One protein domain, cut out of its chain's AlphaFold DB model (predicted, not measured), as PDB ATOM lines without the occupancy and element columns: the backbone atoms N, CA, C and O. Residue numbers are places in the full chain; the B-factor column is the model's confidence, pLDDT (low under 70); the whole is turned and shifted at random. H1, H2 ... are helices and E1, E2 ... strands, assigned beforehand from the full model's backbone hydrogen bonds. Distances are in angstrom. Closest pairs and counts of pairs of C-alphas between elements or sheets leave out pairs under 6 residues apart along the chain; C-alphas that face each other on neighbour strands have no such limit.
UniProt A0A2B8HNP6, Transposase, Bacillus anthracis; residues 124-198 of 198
ATOM      1  N   ASP A 124     153.569 122.169 160.714       95.19
ATOM      2  CA  ASP A 124     152.895 122.129 162.012       95.19
ATOM      3  C   ASP A 124     151.505 122.771 161.918       95.19
ATOM      4  O   ASP A 124     151.352 123.859 161.364       95.19
ATOM      5  N   VAL A 125     150.476 122.106 162.447       94.00
ATOM      6  CA  VAL A 125     149.071 122.540 162.352       94.00
ATOM      7  C   VAL A 125     148.625 123.112 163.693       94.00
ATOM      8  O   VAL A 125     148.644 122.427 164.714       94.00
ATOM      9  N   GLY A 126     148.165 124.365 163.694       90.69
ATOM     10  CA  GLY A 126     147.932 125.131 164.917       90.69
ATOM     11  C   GLY A 126     146.476 125.523 165.196       90.69
ATOM     12  O   GLY A 126     145.558 125.391 164.384       90.69
ATOM     13  N   LEU A 127     146.248 126.074 166.397       89.25
ATOM     14  CA  LEU A 127     144.975 126.715 166.769       89.25
ATOM     15  C   LEU A 127     144.940 128.215 166.446       89.25
ATOM     16  O   LEU A 127     143.851 128.773 166.258       89.25
ATOM     17  N   LYS A 128     146.106 128.875 166.447       89.75
ATOM     18  CA  LYS A 128     146.259 130.301 166.125       89.75
ATOM     19  C   LYS A 128     146.348 130.482 164.610       89.75
ATOM     20  O   LYS A 128     145.426 131.053 164.032       89.75
ATOM     21  N   GLU A 129     147.387 129.917 164.009       92.88
ATOM     22  CA  GLU A 129     147.541 129.765 162.558       92.88
ATOM     23  C   GLU A 129     147.007 128.400 162.116       92.88
ATOM     24  O   GLU A 129     146.963 127.480 162.931       92.88
ATOM     25  N   LEU A 130     146.550 128.279 160.867       92.62
ATOM     26  CA  LEU A 130     146.097 127.006 160.304       92.62
ATOM     27  C   LEU A 130     147.275 126.043 160.200       92.62
ATOM     28  O   LEU A 130     147.195 124.939 160.731       92.62
ATOM     29  N   PHE A 131     148.365 126.485 159.575       94.62
ATOM     30  CA  PHE A 131     149.635 125.777 159.618       94.62
ATOM     31  C   PHE A 131     150.825 126.737 159.547       94.62
ATOM     32  O   PHE A 131     150.712 127.857 159.044       94.62
ATOM     33  N   VAL A 132     151.964 126.277 160.057       95.56
ATOM     34  CA  VAL A 132     153.273 126.918 159.945       95.56
ATOM     35  C   VAL A 132     154.238 125.902 159.350       95.56
ATOM     36  O   VAL A 132     154.351 124.786 159.850       95.56
ATOM     37  N   ALA A 133     154.916 126.281 158.277       95.94
ATOM     38  CA  ALA A 133     155.917 125.457 157.624       95.94
ATOM     39  C   ALA A 133     157.337 125.869 158.045       95.94
ATOM     40  O   ALA A 133     157.592 127.039 158.344       95.94
ATOM     41  N   SER A 134     158.282 124.925 158.025       95.06
ATOM     42  CA  SER A 134     159.694 125.169 158.370       95.06
ATOM     43  C   SER A 134     160.380 126.195 157.461       95.06
ATOM     44  O   SER A 134     161.326 126.849 157.885       95.06
ATOM     45  N   ASN A 135     159.872 126.393 156.242       92.94
ATOM     46  CA  ASN A 135     160.328 127.425 155.307       92.94
ATOM     47  C   ASN A 135     159.778 128.837 155.617       92.94
ATOM     48  O   ASN A 135     159.949 129.757 154.823       92.94
ATOM     49  N   GLY A 136     159.075 129.013 156.741       91.88
ATOM     50  CA  GLY A 136     158.507 130.290 157.171       91.88
ATOM     51  C   GLY A 136     157.101 130.586 156.641       91.88
ATOM     52  O   GLY A 136     156.502 131.570 157.081       91.88
ATOM     53  N   THR A 137     156.539 129.740 155.766       94.62
ATOM     54  CA  THR A 137     155.157 129.899 155.280       94.62
ATOM     55  C   THR A 137     154.177 129.752 156.438       94.62
ATOM     56  O   THR A 137     154.262 128.807 157.223       94.62
ATOM     57  N   LYS A 138     153.231 130.683 156.554       95.06
ATOM     58  CA  LYS A 138     152.191 130.666 157.585       95.06
ATOM     59  C   LYS A 138     150.849 130.903 156.933       95.06
ATOM     60  O   LYS A 138     150.674 131.909 156.254       95.06
ATOM     61  N   GLU A 139     149.912 130.006 157.194       93.81
ATOM     62  CA  GLU A 139     148.547 130.126 156.701       93.81
ATOM     63  C   GLU A 139     147.598 130.463 157.846       93.81
ATOM     64  O   GLU A 139     147.669 129.875 158.929       93.81
ATOM     65  N   ARG A 140     146.679 131.399 157.618       92.94
ATOM     66  CA  ARG A 140     145.810 131.918 158.677       92.94
ATOM     67  C   ARG A 140     144.678 130.944 158.991       92.94
ATOM     68  O   ARG A 140     144.069 130.333 158.119       92.94
ATOM     69  N   ASN A 141     144.276 130.867 160.261       93.25
ATOM     70  CA  ASN A 141     143.099 130.082 160.641       93.25
ATOM     71  C   ASN A 141     141.773 130.826 160.383       93.25
ATOM     72  O   ASN A 141     141.322 131.629 161.208       93.25
ATOM     73  N   ILE A 142     141.060 130.467 159.312       92.44
ATOM     74  CA  ILE A 142     139.719 131.002 158.987       92.44
ATOM     75  C   ILE A 142     138.677 130.886 160.089       92.44
ATOM     76  O   ILE A 142     137.738 131.680 160.145       92.44
ATOM     77  N   ASN A 143     138.789 129.913 160.995       88.88
ATOM     78  CA  ASN A 143     137.816 129.788 162.082       88.88
ATOM     79  C   ASN A 143     137.922 130.959 163.072       88.88
ATOM     80  O   ASN A 143     136.995 131.189 163.855       88.88
ATOM     81  N   LYS A 144     139.029 131.711 163.041       90.00
ATOM     82  CA  LYS A 144     139.228 132.912 163.853       90.00
ATOM     83  C   LYS A 144     138.642 134.171 163.214       90.00
ATOM     84  O   LYS A 144     138.447 135.148 163.946       90.00
ATOM     85  N   ASP A 145     138.270 134.130 161.936       92.50
ATOM     86  CA  ASP A 145     137.689 135.266 161.226       92.50
ATOM     87  C   ASP A 145     136.370 135.721 161.834       92.50
ATOM     88  O   ASP A 145     135.475 134.925 162.140       92.50
ATOM     89  N   VAL A 146     136.199 137.041 161.923       94.56
ATOM     90  CA  VAL A 146     134.980 137.678 162.443       94.56
ATOM     91  C   VAL A 146     133.742 137.195 161.683       94.56
ATOM     92  O   VAL A 146     132.709 136.900 162.285       94.56
ATOM     93  N   LYS A 147     133.845 137.045 160.356       94.56
ATOM     94  CA  LYS A 147     132.762 136.546 159.498       94.56
ATOM     95  C   LYS A 147     132.373 135.106 159.846       94.56
ATOM     96  O   LYS A 147     131.183 134.825 160.003       94.56
ATOM     97  N   VAL A 148     133.348 134.206 159.990       95.69
ATOM     98  CA  VAL A 148     133.100 132.790 160.314       95.69
ATOM     99  C   VAL A 148     132.554 132.649 161.732       95.69
ATOM    100  O   VAL A 148     131.550 131.963 161.927       95.69
ATOM    101  N   LYS A 149     133.112 133.381 162.705       96.19
ATOM    102  CA  LYS A 149     132.593 133.451 164.080       96.19
ATOM    103  C   LYS A 149     131.132 133.900 164.122       96.19
ATOM    104  O   LYS A 149     130.304 133.217 164.721       96.19
ATOM    105  N   LYS A 150     130.775 134.984 163.418       97.31
ATOM    106  CA  LYS A 150     129.379 135.455 163.312       97.31
ATOM    107  C   LYS A 150     128.455 134.379 162.728       97.31
ATOM    108  O   LYS A 150     127.351 134.170 163.234       97.31
ATOM    109  N   LEU A 151     128.891 133.664 161.687       97.56
ATOM    110  CA  LEU A 151     128.115 132.567 161.095       97.56
ATOM    111  C   LEU A 151     127.935 131.387 162.059       97.56
ATOM    112  O   LEU A 151     126.835 130.839 162.137       97.56
ATOM    113  N   LEU A 152     128.976 131.014 162.808       97.06
ATOM    114  CA  LEU A 152     128.920 129.948 163.815       97.06
ATOM    115  C   LEU A 152     127.944 130.291 164.946       97.06
ATOM    116  O   LEU A 152     127.111 129.456 165.305       97.06
ATOM    117  N   THR A 153     127.974 131.526 165.452       97.62
ATOM    118  CA  THR A 153     127.030 131.996 166.479       97.62
ATOM    119  C   THR A 153     125.588 131.917 165.985       97.62
ATOM    120  O   THR A 153     124.727 131.354 166.664       97.62
ATOM    121  N   ARG A 154     125.323 132.388 164.760       97.75
ATOM    122  CA  ARG A 154     123.996 132.276 164.139       97.75
ATOM    123  C   ARG A 154     123.560 130.825 163.958       97.75
ATOM    124  O   ARG A 154     122.411 130.502 164.242       97.75
ATOM    125  N   LYS A 155     124.469 129.939 163.531       97.38
ATOM    126  CA  LYS A 155     124.181 128.505 163.381       97.38
ATOM    127  C   LYS A 155     123.749 127.905 164.721       97.38
ATOM    128  O   LYS A 155     122.753 127.187 164.763       97.38
ATOM    129  N   LYS A 156     124.459 128.235 165.807       97.56
ATOM    130  CA  LYS A 156     124.135 127.784 167.169       97.56
ATOM    131  C   LYS A 156     122.766 128.295 167.620       97.56
ATOM    132  O   LYS A 156     122.004 127.541 168.216       97.56
ATOM    133  N   SER A 157     122.433 129.550 167.316       97.75
ATOM    134  CA  SER A 157     121.107 130.107 167.619       97.75
ATOM    135  C   SER A 157     119.991 129.383 166.862       97.75
ATOM    136  O   SER A 157     119.047 128.907 167.485       97.75
ATOM    137  N   ALA A 158     120.139 129.194 165.547       97.12
ATOM    138  CA  ALA A 158     119.155 128.471 164.738       97.12
ATOM    139  C   ALA A 158     118.968 127.015 165.208       97.12
ATOM    140  O   ALA A 158     117.851 126.504 165.239       97.12
ATOM    141  N   GLN A 159     120.050 126.349 165.630       96.75
ATOM    142  CA  GLN A 159     119.982 125.008 166.214       96.75
ATOM    143  C   GLN A 159     119.174 124.986 167.520       96.75
ATOM    144  O   GLN A 159     118.352 124.090 167.711       96.75
ATOM    145  N   ARG A 160     119.374 125.969 168.409       97.50
ATOM    146  CA  ARG A 160     118.595 126.096 169.653       97.50
ATOM    147  C   ARG A 160     117.118 126.332 169.363       97.50
ATOM    148  O   ARG A 160     116.276 125.692 169.983       97.50
ATOM    149  N   ASP A 161     116.793 127.191 168.402       96.50
ATOM    150  CA  ASP A 161     115.407 127.450 167.997       96.50
ATOM    151  C   ASP A 161     114.737 126.206 167.426       96.50
ATOM    152  O   ASP A 161     113.611 125.880 167.801       96.50
ATOM    153  N   MET A 162     115.450 125.476 166.570       95.06
ATOM    154  CA  MET A 162     114.997 124.198 166.035       95.06
ATOM    155  C   MET A 162     114.735 123.194 167.166       95.06
ATOM    156  O   MET A 162     113.693 122.549 167.173       95.06
ATOM    157  N   SER A 163     115.636 123.098 168.148       95.44
ATOM    158  CA  SER A 163     115.473 122.196 169.294       95.44
ATOM    159  C   SER A 163     114.276 122.572 170.169       95.44
ATOM    160  O   SER A 163     113.500 121.698 170.534       95.44
ATOM    161  N   ARG A 164     114.093 123.862 170.484       96.62
ATOM    162  CA  ARG A 164     112.972 124.345 171.313       96.62
ATOM    163  C   ARG A 164     111.611 124.119 170.657       96.62
ATOM    164  O   ARG A 164     110.621 123.911 171.345       96.62
ATOM    165  N   ARG A 165     111.552 124.189 169.325       95.88
ATOM    166  CA  ARG A 165     110.310 124.051 168.545       95.88
ATOM    167  C   ARG A 165     109.998 122.607 168.150       95.88
ATOM    168  O   ARG A 165     108.939 122.365 167.571       95.88
ATOM    169  N   PHE A 166     110.915 121.675 168.407       95.62
ATOM    170  CA  PHE A 166     110.741 120.267 168.083       95.62
ATOM    171  C   PHE A 166     109.681 119.634 168.987       95.62
ATOM    172  O   PHE A 166     109.770 119.714 170.210       95.62
ATOM    173  N   LYS A 167     108.704 118.956 168.383       94.00
ATOM    174  CA  LYS A 167     107.720 118.143 169.101       94.00
ATOM    175  C   LYS A 167     107.978 116.666 168.820       94.00
ATOM    176  O   LYS A 167     108.031 116.243 167.666       94.00
ATOM    177  N   LYS A 168     108.144 115.860 169.868       93.19
ATOM    178  CA  LYS A 168     108.310 114.407 169.731       93.19
ATOM    179  C   LYS A 168     106.963 113.763 169.387       93.19
ATOM    180  O   LYS A 168     105.927 114.213 169.856       93.19
ATOM    181  N   GLY A 169     106.977 112.717 168.561       90.00
ATOM    182  CA  GLY A 169     105.781 111.921 168.244       90.00
ATOM    183  C   GLY A 169     104.861 112.500 167.164       90.00
ATOM    184  O   GLY A 169     103.958 111.800 166.718       90.00
ATOM    185  N   VAL A 170     105.103 113.722 166.677       90.69
ATOM    186  CA  VAL A 170     104.301 114.304 165.588       90.69
ATOM    187  C   VAL A 170     104.877 113.965 164.212       90.69
ATOM    188  O   VAL A 170     106.094 113.966 164.006       90.69
ATOM    189  N   LYS A 171     103.991 113.696 163.245       83.25
ATOM    190  CA  LYS A 171     104.365 113.400 161.850       83.25
ATOM    191  C   LYS A 171     104.874 114.641 161.110       83.25
ATOM    192  O   LYS A 171     105.763 114.522 160.272       83.25
ATOM    193  N   ILE A 172     104.314 115.811 161.423       87.81
ATOM    194  CA  ILE A 172     104.639 117.099 160.802       87.81
ATOM    195  C   ILE A 172     104.983 118.085 161.916       87.81
ATOM    196  O   ILE A 172     104.254 118.202 162.901       87.81
ATOM    197  N   GLN A 173     106.117 118.763 161.774       92.19
ATOM    198  CA  GLN A 173     106.571 119.770 162.727       92.19
ATOM    199  C   GLN A 173     105.948 121.136 162.420       92.19
ATOM    200  O   GLN A 173     105.424 121.375 161.334       92.19
ATOM    201  N   SER A 174     106.016 122.057 163.381       94.62
ATOM    202  CA  SER A 174     105.501 123.415 163.181       94.62
ATOM    203  C   SER A 174     106.241 124.151 162.054       94.62
ATOM    204  O   SER A 174     107.436 123.941 161.835       94.62
ATOM    205  N   ALA A 175     105.573 125.106 161.402       94.44
ATOM    206  CA  ALA A 175     106.212 125.963 160.400       94.44
ATOM    207  C   ALA A 175     107.454 126.692 160.958       94.44
ATOM    208  O   ALA A 175     108.445 126.885 160.256       94.44
ATOM    209  N   GLY A 176     107.433 127.060 162.245       95.38
ATOM    210  CA  GLY A 176     108.583 127.661 162.922       95.38
ATOM    211  C   GLY A 176     109.775 126.708 163.065       95.38
ATOM    212  O   GLY A 176     110.916 127.143 162.921       95.38
ATOM    213  N   TYR A 177     109.527 125.419 163.320       95.19
ATOM    214  CA  TYR A 177     110.580 124.403 163.338       95.19
ATOM    215  C   TYR A 177     111.226 124.263 161.957       95.19
ATOM    216  O   TYR A 177     112.451 124.325 161.847       95.19
ATOM    217  N   GLU A 178     110.420 124.146 160.898       92.00
ATOM    218  CA  GLU A 178     110.943 123.997 159.534       92.00
ATOM    219  C   GLU A 178     111.734 125.236 159.087       92.00
ATOM    220  O   GLU A 178     112.801 125.101 158.484       92.00
ATOM    221  N   LYS A 179     111.300 126.449 159.471       94.00
ATOM    222  CA  LYS A 179     112.071 127.688 159.255       94.00
ATOM    223  C   LYS A 179     113.439 127.646 159.950       94.00
ATOM    224  O   LYS A 179     114.459 127.903 159.306       94.00
ATOM    225  N   ALA A 180     113.484 127.282 161.234       95.50
ATOM    226  CA  ALA A 180     114.735 127.199 161.997       95.50
ATOM    227  C   ALA A 180     115.685 126.122 161.440       95.50
ATOM    228  O   ALA A 180     116.886 126.356 161.285       95.50
ATOM    229  N   LYS A 181     115.139 124.963 161.055       93.06
ATOM    230  CA  LYS A 181     115.877 123.883 160.389       93.06
ATOM    231  C   LYS A 181     116.475 124.349 159.061       93.06
ATOM    232  O   LYS A 181     117.668 124.154 158.827       93.06
ATOM    233  N   ALA A 182     115.691 125.017 158.215       92.06
ATOM    234  CA  ALA A 182     116.166 125.540 156.936       92.06
ATOM    235  C   ALA A 182     117.295 126.576 157.105       92.06
ATOM    236  O   ALA A 182     118.255 126.575 156.322       92.06
ATOM    237  N   GLU A 183     117.223 127.442 158.125       94.94
ATOM    238  CA  GLU A 183     118.312 128.370 158.448       94.94
ATOM    239  C   GLU A 183     119.562 127.635 158.945       94.94
ATOM    240  O   GLU A 183     120.661 127.897 158.443       94.94
ATOM    241  N   HIS A 184     119.409 126.679 159.865       95.00
ATOM    242  CA  HIS A 184     120.517 125.874 160.375       95.00
ATOM    243  C   HIS A 184     121.276 125.156 159.244       95.00
ATOM    244  O   HIS A 184     122.513 125.183 159.206       95.00
ATOM    245  N   LEU A 185     120.558 124.573 158.278       93.06
ATOM    246  CA  LEU A 185     121.154 123.923 157.106       93.06
ATOM    247  C   LEU A 185     121.850 124.925 156.183       93.06
ATOM    248  O   LEU A 185     122.986 124.696 155.764       93.06
ATOM    249  N   ARG A 186     121.221 126.082 155.925       93.69
ATOM    250  CA  ARG A 186     121.825 127.156 155.121       93.69
ATOM    251  C   ARG A 186     123.159 127.612 155.704       93.69
ATOM    252  O   ARG A 186     124.124 127.772 154.956       93.69
ATOM    253  N   LEU A 187     123.195 127.855 157.015       95.69
ATOM    254  CA  LEU A 187     124.382 128.330 157.723       95.69
ATOM    255  C   LEU A 187     125.463 127.253 157.783       95.69
ATOM    256  O   LEU A 187     126.619 127.557 157.503       95.69
ATOM    257  N   SER A 188     125.087 126.002 158.065       93.25
ATOM    258  CA  SER A 188     126.017 124.868 158.056       93.25
ATOM    259  C   SER A 188     126.725 124.745 156.712       93.25
ATOM    260  O   SER A 188     127.951 124.742 156.675       93.25
ATOM    261  N   ARG A 189     125.967 124.769 155.612       91.25
ATOM    262  CA  ARG A 189     126.523 124.737 154.259       91.25
ATOM    263  C   ARG A 189     127.432 125.930 153.974       91.25
ATOM    264  O   ARG A 189     128.515 125.754 153.437       91.25
ATOM    265  N   LYS A 190     127.016 127.148 154.340       93.69
ATOM    266  CA  LYS A 190     127.829 128.355 154.110       93.69
ATOM    267  C   LYS A 190     129.185 128.265 154.816       93.69
ATOM    268  O   LYS A 190     130.185 128.661 154.235       93.69
ATOM    269  N   ILE A 191     129.212 127.739 156.039       95.00
ATOM    270  CA  ILE A 191     130.451 127.534 156.798       95.00
ATOM    271  C   ILE A 191     131.317 126.455 156.139       95.00
ATOM    272  O   ILE A 191     132.512 126.673 155.980       95.00
ATOM    273  N   THR A 192     130.732 125.329 155.716       92.75
ATOM    274  CA  THR A 192     131.465 124.277 154.993       92.75
ATOM    275  C   THR A 192     132.076 124.800 153.694       92.75
ATOM    276  O   THR A 192     133.252 124.574 153.455       92.75
ATOM    277  N   ASN A 193     131.329 125.567 152.897       92.25
ATOM    278  CA  ASN A 193     131.848 126.130 151.648       92.25
ATOM    279  C   ASN A 193     132.996 127.117 151.884       92.25
ATOM    280  O   ASN A 193     133.935 127.137 151.105       92.25
ATOM    281  N   ILE A 194     132.939 127.922 152.953       93.62
ATOM    282  CA  ILE A 194     134.059 128.806 153.314       93.62
ATOM    283  C   ILE A 194     135.299 127.982 153.669       93.62
ATOM    284  O   ILE A 194     136.390 128.353 153.277       93.62
ATOM    285  N   ARG A 195     135.126 126.868 154.387       92.12
ATOM    286  CA  ARG A 195     136.237 125.994 154.784       92.12
ATOM    287  C   ARG A 195     136.849 125.209 153.633       92.12
ATOM    288  O   ARG A 195     138.031 124.942 153.686       92.12
ATOM    289  N   ASN A 196     136.049 124.819 152.643       90.75
ATOM    290  CA  ASN A 196     136.538 124.064 151.489       90.75
ATOM    291  C   ASN A 196     137.209 124.952 150.431       90.75
ATOM    292  O   ASN A 196     137.944 124.436 149.603       90.75
ATOM    293  N   ASN A 197     136.891 126.249 150.416       88.94
ATOM    294  CA  ASN A 197     137.439 127.219 149.464       88.94
ATOM    295  C   ASN A 197     138.577 128.057 150.069       88.94
ATOM    296  O   ASN A 197     138.940 129.079 149.488       88.94
ATOM    297  N   HIS A 198     139.040 127.687 151.260       84.88
ATOM    298  CA  HIS A 198     140.218 128.244 151.904       84.88
ATOM    299  C   HIS A 198     141.323 127.204 151.836       84.88
ATOM    300  O   HIS A 198     142.474 127.608 151.605       84.88
TER     301      HIS A 198
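AT A GLANCE: This is residues 124 to 198 of the 198 residues of the protein "Transposase" of Bacillus anthracis (UniProt A0A2B8HNP6). A small hairpin of two strands, E1 and E2, makes one end of a rod, and a long helical hairpin, H1 and H2, makes most of its length. H1 leads away from the strands, and H2 folds back beside it after a loop at the far end of the rod. The printed part has 75 residues, with two named strands followed by two named helices; the sheet order is E1 - E2, antiparallel, and the class is mostly helix. The whole is only just extended, close to loose, with a radius of gyration of the C-alphas of 17.4 A and spans of 58 by 21 by 18 A.

IN THESE COORDINATES: E1 is residues 129 to 133, with C-alpha 129 at (147.541, 129.765, 162.558). E2 is residues 138 to 140. H1, residues 146 to 165, is 28.8 A long and begins with C-alpha 146 at (134.980, 137.678, 162.443). H2, residues 175 to 196, is 31.7 A long and ends with C-alpha 196 at (136.538, 124.064, 151.489).

HOW THE PARTS SIT: E1 and E2 form an antiparallel hairpin, with 169 degrees between their directions. N 130 and O 139 are 2.7 A apart, and N 139 and O 131 are 2.9 A apart, both within hydrogen-bond range. Residues 124 to 125 pair antiparallel with residues 131 to 132 of E1. H1 and H2 touch as a helical hairpin, their closest C-alphas, of Met 162 and Ala 180, 5.0 A apart. They run opposite ways at a shallow tilt of 28 degrees. In H1 and H2 every O i to N i+4 pair is within hydrogen-bond range. E1 is apart from H1 and H2, and E2 is apart from H2.

THE WHOLE: The two C-alphas farthest apart, of Asn 135 and Val 170, are 58.5 A from each other. The printed part has no cut and ends at residue 198, the chain's last. The links E1 to E2 and E2 to H1 are tight, and H1 to H2 is short. The mean pLDDT of the printed part is 93.7, and no printed residue is under 70.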